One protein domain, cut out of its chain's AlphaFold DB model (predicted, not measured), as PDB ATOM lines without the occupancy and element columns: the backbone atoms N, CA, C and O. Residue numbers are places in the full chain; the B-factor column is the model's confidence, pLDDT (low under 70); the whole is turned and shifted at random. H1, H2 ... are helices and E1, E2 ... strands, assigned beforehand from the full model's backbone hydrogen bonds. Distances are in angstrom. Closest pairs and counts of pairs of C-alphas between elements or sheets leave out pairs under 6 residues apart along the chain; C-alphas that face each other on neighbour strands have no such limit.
ATOM      1  N   SER A  39       6.961  -2.990   6.477       94.62
ATOM      2  CA  SER A  39       6.350  -3.715   5.358       94.62
ATOM      3  C   SER A  39       5.260  -4.674   5.831       94.62
ATOM      4  O   SER A  39       4.178  -4.712   5.246       94.62
ATOM      5  N   PHE A  40       5.513  -5.422   6.912       93.69
ATOM      6  CA  PHE A  40       4.501  -6.306   7.489       93.69
ATOM      7  C   PHE A  40       3.319  -5.513   8.049       93.69
ATOM      8  O   PHE A  40       2.175  -5.849   7.767       93.69
ATOM      9  N   THR A  41       3.581  -4.433   8.786       94.56
ATOM     10  CA  THR A  41       2.532  -3.566   9.343       94.56
ATOM     11  C   THR A  41       1.644  -2.976   8.246       94.56
ATOM     12  O   THR A  41       0.419  -2.989   8.358       94.56
ATOM     13  N   GLN A  42       2.244  -2.506   7.149       97.00
ATOM     14  CA  GLN A  42       1.504  -2.004   5.994       97.00
ATOM     15  C   GLN A  42       0.632  -3.099   5.366       97.00
ATOM     16  O   GLN A  42      -0.560  -2.873   5.164       97.00
ATOM     17  N   ALA A  43       1.197  -4.285   5.114       96.12
ATOM     18  CA  ALA A  43       0.465  -5.417   4.547       96.12
ATOM     19  C   ALA A  43      -0.677  -5.886   5.464       96.12
ATOM     20  O   ALA A  43      -1.782  -6.139   4.991       96.12
ATOM     21  N   LYS A  44      -0.439  -5.936   6.780       95.75
ATOM     22  CA  LYS A  44      -1.442  -6.250   7.801       95.75
ATOM     23  C   LYS A  44      -2.623  -5.281   7.742       95.75
ATOM     24  O   LYS A  44      -3.765  -5.722   7.670       95.75
ATOM     25  N   ASN A  45      -2.356  -3.976   7.731       95.94
ATOM     26  CA  ASN A  45      -3.406  -2.955   7.681       95.94
ATOM     27  C   ASN A  45      -4.187  -2.994   6.359       95.94
ATOM     28  O   ASN A  45      -5.404  -2.829   6.355       95.94
ATOM     29  N   GLN A  46      -3.498  -3.233   5.239       96.38
ATOM     30  CA  GLN A  46      -4.141  -3.405   3.935       96.38
ATOM     31  C   GLN A  46      -5.055  -4.631   3.918       96.38
ATOM     32  O   GLN A  46      -6.201  -4.520   3.491       96.38
ATOM     33  N   LEU A  47      -4.578  -5.770   4.425       94.88
ATOM     34  CA  LEU A  47      -5.352  -7.004   4.519       94.88
ATOM     35  C   LEU A  47      -6.600  -6.827   5.389       94.88
ATOM     36  O   LEU A  47      -7.688  -7.171   4.942       94.88
ATOM     37  N   LEU A  48      -6.458  -6.244   6.584       94.81
ATOM     38  CA  LEU A  48      -7.588  -5.946   7.468       94.81
ATOM     39  C   LEU A  48      -8.620  -5.050   6.776       94.81
ATOM     40  O   LEU A  48      -9.798  -5.379   6.758       94.81
ATOM     41  N   SER A  49      -8.176  -3.982   6.103       93.12
ATOM     42  CA  SER A  49      -9.077  -3.109   5.342       93.12
ATOM     43  C   SER A  49      -9.794  -3.841   4.203       93.12
ATOM     44  O   SER A  49     -10.962  -3.561   3.939       93.12
ATOM     45  N   THR A  50      -9.120  -4.764   3.513       91.31
ATOM     46  CA  THR A  50      -9.737  -5.585   2.465       91.31
ATOM     47  C   THR A  50     -10.769  -6.553   3.036       91.31
ATOM     48  O   THR A  50     -11.842  -6.686   2.454       91.31
ATOM     49  N   LEU A  51     -10.472  -7.198   4.167       91.62
ATOM     50  CA  LEU A  51     -11.410  -8.094   4.846       91.62
ATOM     51  C   LEU A  51     -12.636  -7.328   5.344       91.62
ATOM     52  O   LEU A  51     -13.753  -7.732   5.042       91.62
ATOM     53  N   ASP A  52     -12.439  -6.175   5.985       90.12
ATOM     54  CA  ASP A  52     -13.535  -5.332   6.469       90.12
ATOM     55  C   ASP A  52     -14.457  -4.887   5.338       90.12
ATOM     56  O   ASP A  52     -15.678  -4.947   5.475       90.12
ATOM     57  N   LYS A  53     -13.894  -4.491   4.192       87.81
ATOM     58  CA  LYS A  53     -14.690  -4.171   3.001       87.81
ATOM     59  C   LYS A  53     -15.453  -5.385   2.488       87.81
ATOM     60  O   LYS A  53     -16.620  -5.244   2.150       87.81
ATOM     61  N   ALA A  54     -14.814  -6.554   2.446       87.38
ATOM     62  CA  ALA A  54     -15.453  -7.770   1.962       87.38
ATOM     63  C   ALA A  54     -16.633  -8.197   2.846       87.38
ATOM     64  O   ALA A  54     -17.642  -8.653   2.316       87.38
ATOM     65  N   VAL A  55     -16.530  -8.016   4.169       89.44
ATOM     66  CA  VAL A  55     -17.595  -8.422   5.099       89.44
ATOM     67  C   VAL A  55     -18.698  -7.381   5.301       89.44
ATOM     68  O   VAL A  55     -19.785  -7.733   5.744       89.44
ATOM     69  N   HIS A  56     -18.457  -6.119   4.931       84.00
ATOM     70  CA  HIS A  56     -19.447  -5.032   4.980       84.00
ATOM     71  C   HIS A  56     -19.918  -4.574   3.591       84.00
ATOM     72  O   HIS A  56     -20.543  -3.516   3.477       84.00
ATOM     73  N   ALA A  57     -19.600  -5.317   2.526       71.88
ATOM     74  CA  ALA A  57     -19.988  -4.965   1.166       71.88
ATOM     75  C   ALA A  57     -21.521  -4.912   1.059       71.88
ATOM     76  O   ALA A  57     -22.201  -5.931   1.014       71.88
ATOM     77  N   ILE A  66     -16.421 -14.024  -1.092       80.81
ATOM     78  CA  ILE A  66     -16.959 -14.346   0.224       80.81
ATOM     79  C   ILE A  66     -18.348 -13.717   0.280       80.81
ATOM     80  O   ILE A  66     -18.454 -12.499   0.161       80.81
ATOM     81  N   ASP A  67     -19.381 -14.537   0.457       87.69
ATOM     82  CA  ASP A  67     -20.714 -14.076   0.842       87.69
ATOM     83  C   ASP A  67     -20.720 -13.846   2.363       87.69
ATOM     84  O   ASP A  67     -20.672 -14.819   3.123       87.69
ATOM     85  N   PRO A  68     -20.730 -12.588   2.828       88.50
ATOM     86  CA  PRO A  68     -20.572 -12.293   4.244       88.50
ATOM     87  C   PRO A  68     -21.803 -12.654   5.077       88.50
ATOM     88  O   PRO A  68     -21.672 -12.842   6.288       88.50
ATOM     89  N   ASP A  69     -22.964 -12.812   4.440       90.00
ATOM     90  CA  ASP A  69     -24.206 -13.166   5.120       90.00
ATOM     91  C   ASP A  69     -24.308 -14.668   5.394       90.00
ATOM     92  O   ASP A  69     -24.977 -15.084   6.347       90.00
ATOM     93  N   SER A  70     -23.619 -15.491   4.593       90.44
ATOM     94  CA  SER A  70     -23.673 -16.952   4.689       90.44
ATOM     95  C   SER A  70     -22.369 -17.625   5.124       90.44
ATOM     96  O   SER A  70     -22.431 -18.710   5.708       90.44
ATOM     97  N   ILE A  71     -21.205 -17.002   4.909       91.88
ATOM     98  CA  ILE A  71     -19.888 -17.599   5.171       91.88
ATOM     99  C   ILE A  71     -19.252 -16.966   6.405       91.88
ATOM    100  O   ILE A  71     -18.908 -15.792   6.400       91.88
ATOM    101  N   SER A  72     -19.028 -17.771   7.444       94.25
ATOM    102  CA  SER A  72     -18.197 -17.384   8.594       94.25
ATOM    103  C   SER A  72     -16.773 -17.909   8.416       94.25
ATOM    104  O   SER A  72     -16.588 -19.011   7.894       94.25
ATOM    105  N   PHE A  73     -15.767 -17.154   8.854       94.75
ATOM    106  CA  PHE A  73     -14.368 -17.565   8.732       94.75
ATOM    107  C   PHE A  73     -13.486 -16.954   9.822       94.75
ATOM    108  O   PHE A  73     -13.790 -15.906  10.387       94.75
ATOM    109  N   SER A  74     -12.356 -17.608  10.075       96.19
ATOM    110  CA  SER A  74     -11.277 -17.116  10.927       96.19
ATOM    111  C   SER A  74      -9.978 -17.071  10.126       96.19
ATOM    112  O   SER A  74      -9.658 -18.021   9.407       96.19
ATOM    113  N   LEU A  75      -9.205 -16.001  10.274       95.75
ATOM    114  CA  LEU A  75      -7.873 -15.865   9.703       95.75
ATOM    115  C   LEU A  75      -6.875 -15.565  10.816       95.75
ATOM    116  O   LEU A  75      -7.032 -14.597  11.556       95.75
ATOM    117  N   GLN A  76      -5.807 -16.352  10.870       95.25
ATOM    118  CA  GLN A  76      -4.706 -16.135  11.793       95.25
ATOM    119  C   GLN A  76      -3.381 -16.171  11.029       95.25
ATOM    120  O   GLN A  76      -3.145 -17.057  10.208       95.25
ATOM    121  N   VAL A  77      -2.505 -15.205  11.302       94.06
ATOM    122  CA  VAL A  77      -1.112 -15.215  10.839       94.06
ATOM    123  C   VAL A  77      -0.231 -15.279  12.069       94.06
ATOM    124  O   VAL A  77      -0.319 -14.418  12.939       94.06
ATOM    125  N   PHE A  78       0.637 -16.277  12.136       92.19
ATOM    126  CA  PHE A  78       1.512 -16.523  13.277       92.19
ATOM    127  C   PHE A  78       2.942 -16.804  12.811       92.19
ATOM    128  O   PHE A  78       3.217 -16.969  11.621       92.19
ATOM    129  N   ASN A  79       3.876 -16.823  13.757       87.94
ATOM    130  CA  ASN A  79       5.252 -17.235  13.517       87.94
ATOM    131  C   ASN A  79       5.684 -18.260  14.571       87.94
ATOM    132  O   ASN A  79       4.970 -18.528  15.526       87.94
ATOM    133  N   THR A  80       6.873 -18.832  14.401       86.31
ATOM    134  CA  THR A  80       7.414 -19.855  15.311       86.31
ATOM    135  C   THR A  80       8.188 -19.274  16.500       86.31
ATOM    136  O   THR A  80       8.913 -20.003  17.174       86.31
ATOM    137  N   LYS A  81       8.133 -17.953  16.720       84.31
ATOM    138  CA  LYS A  81       8.949 -17.234  17.718       84.31
ATOM    139  C   LYS A  81       8.133 -16.574  18.826       84.31
ATOM    140  O   LYS A  81       8.729 -16.156  19.813       84.31
ATOM    141  N   SER A  82       6.826 -16.447  18.645       83.69
ATOM    142  CA  SER A  82       5.897 -15.801  19.563       83.69
ATOM    143  C   SER A  82       4.716 -16.729  19.797       83.69
ATOM    144  O   SER A  82       4.178 -17.277  18.838       83.69
ATOM    145  N   ASP A  83       4.290 -16.843  21.052       85.56
ATOM    146  CA  ASP A  83       3.056 -17.551  21.412       85.56
ATOM    147  C   ASP A  83       1.804 -16.748  21.022       85.56
ATOM    148  O   ASP A  83       0.701 -17.283  20.986       85.56
ATOM    149  N   GLN A  84       1.970 -15.455  20.724       88.62
ATOM    150  CA  GLN A  84       0.902 -14.579  20.252       88.62
ATOM    151  C   GLN A  84       0.904 -14.487  18.720       88.62
ATOM    152  O   GLN A  84       1.974 -14.254  18.133       88.62
ATOM    153  N   PRO A  85      -0.268 -14.597  18.069       92.12
ATOM    154  CA  PRO A  85      -0.403 -14.364  16.640       92.12
ATOM    155  C   PRO A  85      -0.005 -12.941  16.231       92.12
ATOM    156  O   PRO A  85      -0.162 -11.969  16.966       92.12
ATOM    157  N   LEU A  86       0.483 -12.803  15.002       92.69
ATOM    158  CA  LEU A  86       0.795 -11.513  14.388       92.69
ATOM    159  C   LEU A  86      -0.471 -10.786  13.899       92.69
ATOM    160  O   LEU A  86      -0.502  -9.552  13.818       92.69
ATOM    161  N   LEU A  87      -1.502 -11.553  13.543       94.25
ATOM    162  CA  LEU A  87      -2.810 -11.100  13.082       94.25
ATOM    163  C   LEU A  87      -3.853 -12.147  13.459       94.25
ATOM    164  O   LEU A  87      -3.625 -13.333  13.231       94.25
ATOM    165  N   GLU A  88      -5.006 -11.675  13.916       95.31
ATOM    166  CA  GLU A  88      -6.229 -12.457  14.054       95.31
ATOM    167  C   GLU A  88      -7.387 -11.655  13.474       95.31
ATOM    168  O   GLU A  88      -7.431 -10.429  13.611       95.31
ATOM    169  N   TYR A  89      -8.295 -12.344  12.797       96.31
ATOM    170  CA  TYR A  89      -9.513 -11.777  12.244       96.31
ATOM    171  C   TYR A  89     -10.607 -12.836  12.264       96.31
ATOM    172  O   TYR A  89     -10.391 -13.957  11.803       96.31
ATOM    173  N   TYR A  90     -11.781 -12.463  12.758       96.19
ATOM    174  CA  TYR A  90     -12.921 -13.356  12.902       96.19
ATOM    175  C   TYR A  90     -14.143 -12.694  12.280       96.19
ATOM    176  O   TYR A  90     -14.452 -11.545  12.589       96.19
ATOM    177  N   HIS A  91     -14.830 -13.421  11.403       95.25
ATOM    178  CA  HIS A  91     -16.088 -12.987  10.811       95.25
ATOM    179  C   HIS A  91     -17.192 -13.985  11.140       95.25
ATOM    180  O   HIS A  91     -17.087 -15.173  10.820       95.25
ATOM    181  N   THR A  92     -18.259 -13.474  11.752       95.62
ATOM    182  CA  THR A  92     -19.473 -14.229  12.074       95.62
ATOM    183  C   THR A  92     -20.567 -13.842  11.096       95.62
ATOM    184  O   THR A  92     -21.076 -12.722  11.132       95.62
ATOM    185  N   ALA A  93     -20.973 -14.788  10.257       94.19
ATOM    186  CA  ALA A  93     -22.077 -14.578   9.340       94.19
ATOM    187  C   ALA A  93     -23.422 -14.530  10.095       94.19
ATOM    188  O   ALA A  93     -23.680 -15.383  10.952       94.19
ATOM    189  N   PRO A  94     -24.329 -13.601   9.750       94.06
ATOM    190  CA  PRO A  94     -25.705 -13.580  10.242       94.06
ATOM    191  C   PRO A  94     -26.432 -14.931  10.172       94.06
ATOM    192  O   PRO A  94     -27.205 -15.255  11.076       94.06
ATOM    193  N   SER A  95     -26.156 -15.750   9.150       93.25
ATOM    194  CA  SER A  95     -26.783 -17.066   8.960       93.25
ATOM    195  C   SER A  95     -26.620 -18.029  10.144       93.25
ATOM    196  O   SER A  95     -27.493 -18.875  10.357       93.25
ATOM    197  N   ILE A  96     -25.544 -17.908  10.933       94.25
ATOM    198  CA  ILE A  96     -25.250 -18.832  12.041       94.25
ATOM    199  C   ILE A  96     -25.700 -18.319  13.414       94.25
ATOM    200  O   ILE A  96     -25.722 -19.095  14.371       94.25
ATOM    201  N   GLN A  97     -26.137 -17.060  13.524       92.06
ATOM    202  CA  GLN A  97     -26.508 -16.446  14.811       92.06
ATOM    203  C   GLN A  97     -27.648 -17.192  15.522       92.06
ATOM    204  O   GLN A  97     -27.674 -17.286  16.748       92.06
ATOM    205  N   ASN A  98     -28.568 -17.783  14.752       92.75
ATOM    206  CA  ASN A  98     -29.696 -18.567  15.266       92.75
ATOM    207  C   ASN A  98     -29.486 -20.086  15.146       92.75
ATOM    208  O   ASN A  98     -30.447 -20.851  15.259       92.75
ATOM    209  N   SER A  99     -28.252 -20.546  14.911       90.62
ATOM    210  CA  SER A  99     -27.975 -21.977  14.792       90.62
ATOM    211  C   SER A  99     -28.289 -22.726  16.096       90.62
ATOM    212  O   SER A  99     -28.059 -22.242  17.215       90.62
ATOM    213  N   THR A 100     -28.819 -23.940  15.945       92.38
ATOM    214  CA  THR A 100     -29.068 -24.899  17.034       92.38
ATOM    215  C   THR A 100     -27.916 -25.887  17.224       92.38
ATOM    216  O   THR A 100     -27.898 -26.610  18.217       92.38
ATOM    217  N   VAL A 101     -26.948 -25.913  16.298       90.25
ATOM    218  CA  VAL A 101     -25.782 -26.808  16.309       90.25
ATOM    219  C   VAL A 101     -24.511 -26.006  16.013       90.25
ATOM    220  O   VAL A 101     -24.483 -25.215  15.072       90.25
ATOM    221  N   GLY A 102     -23.439 -26.250  16.770       92.12
ATOM    222  CA  GLY A 102     -22.168 -25.529  16.624       92.12
ATOM    223  C   GLY A 102     -22.150 -24.196  17.376       92.12
ATOM    224  O   GLY A 102     -22.846 -24.044  18.380       92.12
ATOM    225  N   VAL A 103     -21.330 -23.256  16.904       95.00
ATOM    226  CA  VAL A 103     -21.186 -21.915  17.491       95.00
ATOM    227  C   VAL A 103     -22.157 -20.915  16.850       95.00
ATOM    228  O   VAL A 103     -22.629 -21.128  15.734       95.00
ATOM    229  N   ARG A 104     -22.454 -19.825  17.564       96.38
ATOM    230  CA  ARG A 104     -23.248 -18.680  17.063       96.38
ATOM    231  C   ARG A 104     -22.402 -17.438  16.794       96.38
ATOM    232  O   ARG A 104     -22.888 -16.483  16.200       96.38
ATOM    233  N   GLU A 105     -21.159 -17.482  17.243       96.38
ATOM    234  CA  GLU A 105     -20.138 -16.462  17.092       96.38
ATOM    235  C   GLU A 105     -18.830 -17.196  16.802       96.38
ATOM    236  O   GLU A 105     -18.557 -18.227  17.419       96.38
ATOM    237  N   VAL A 106     -18.087 -16.721  15.808       96.69
ATOM    238  CA  VAL A 106     -16.755 -17.223  15.477       96.69
ATOM    239  C   VAL A 106     -15.723 -16.438  16.267       96.69
ATOM    240  O   VAL A 106     -15.678 -15.212  16.204       96.69
ATOM    241  N   ASP A 107     -14.860 -17.173  16.948       95.81
ATOM    242  CA  ASP A 107     -13.762 -16.681  17.769       95.81
ATOM    243  C   ASP A 107     -12.517 -17.577  17.620       95.81
ATOM    244  O   ASP A 107     -12.456 -18.463  16.759       95.81
ATOM    245  N   ALA A 108     -11.513 -17.336  18.465       94.50
ATOM    246  CA  ALA A 108     -10.247 -18.068  18.473       94.50
ATOM    247  C   ALA A 108     -10.392 -19.565  18.804       94.50
ATOM    248  O   ALA A 108      -9.561 -20.366  18.376       94.50
ATOM    249  N   ASP A 109     -11.442 -19.945  19.534       94.69
ATOM    250  CA  ASP A 109     -11.666 -21.310  20.020       94.69
ATOM    251  C   ASP A 109     -12.648 -22.096  19.134       94.69
ATOM    252  O   ASP A 109     -12.952 -23.270  19.375       94.69
ATOM    253  N   THR A 110     -13.150 -21.465  18.073       96.31
ATOM    254  CA  THR A 110     -14.118 -22.067  17.164       96.31
ATOM    255  C   THR A 110     -13.514 -23.245  16.395       96.31
ATOM    256  O   THR A 110     -12.543 -23.124  15.648       96.31
TER     257      THR A 110
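This is residues 39 to 57 and 66 to 110 of the 230 residues of the protein "Beta-lactamase domain-containing protein" of Aspergillus flavus (strain ATCC 200026 / FGSC A1120 / IAM 13836 / NRRL 3357 / JCM 12722 / SRRC 167) (UniProt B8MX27). A hairpin of two strands, E1 and E2, forms a narrow ribbon, and one long helix, H1, runs lengthwise over one face of it, nearer to E2 than to E1. Past the hairpin, the long unnamed stretch of residues 92 to 110 loops out and folds back on the side away from H1, while residues 79 to 84 in the loop between the strands stick out. The outline is flat, with spans of 40 by 28 by 11 A, and the whole is loose, with a radius of gyration of the C-alphas of 13.5 A. The printed part has 64 residues with one named helix and two named strands, in the order H1, E1, E2; the sheet, in the order E1, E2, is antiparallel. The class is mixed, helices and strands, and under half of the residues are in named elements.

Find C-alpha 73 at (-14.368, -17.565, 8.732); from there E1, residues 73 to 77, runs 13.6 A to Val 77. E2, residues 87 to 91, runs 13.6 A back to C-alpha 91 at (-16.088, -12.987, 10.811). For H1, residues 39 to 55, look at C-alpha 39 at (6.350, -3.715, 5.358); the helix runs 24.4 A to Val 55.

Start at the hairpin of E1 and E2, which are antiparallel with 178 degrees between their N-to-C directions. The C-alphas of Ser 74 and Tyr 90 face each other at 4.6 A. Look there for N 75 and O 89 at 2.8 A and N 91 and O 73 at 2.9 A, both within hydrogen-bond range. A short link of 9 residues joins the two strands. From E2 go outward to H1: the closest C-alphas of H1 and E2 are those of Lys 44 and Leu 87, 7.3 A apart, and the two centres are 10.7 A apart. Within 10 A, H1 has 14 pairs of C-alphas with E2 and 2 with E1, made by its residues 41 to 55. In H1 every O i to N i+4 pair is within hydrogen-bond range.

The two C-alphas farthest apart are those of Ser 39 and Thr 100, at 42.9 A. Residues 58 to 65 are cut out, and the gap from C-alpha 57 to C-alpha 66 is 9.9 A; the link from H1 to E1 runs across this cut. Look along residues 92 to 110 and you find 19 residues with no named element, their C-alphas 8 to 22 A from the mean of all C-alphas. The mean pLDDT of the printed part is 92.2, and no printed residue is under 70.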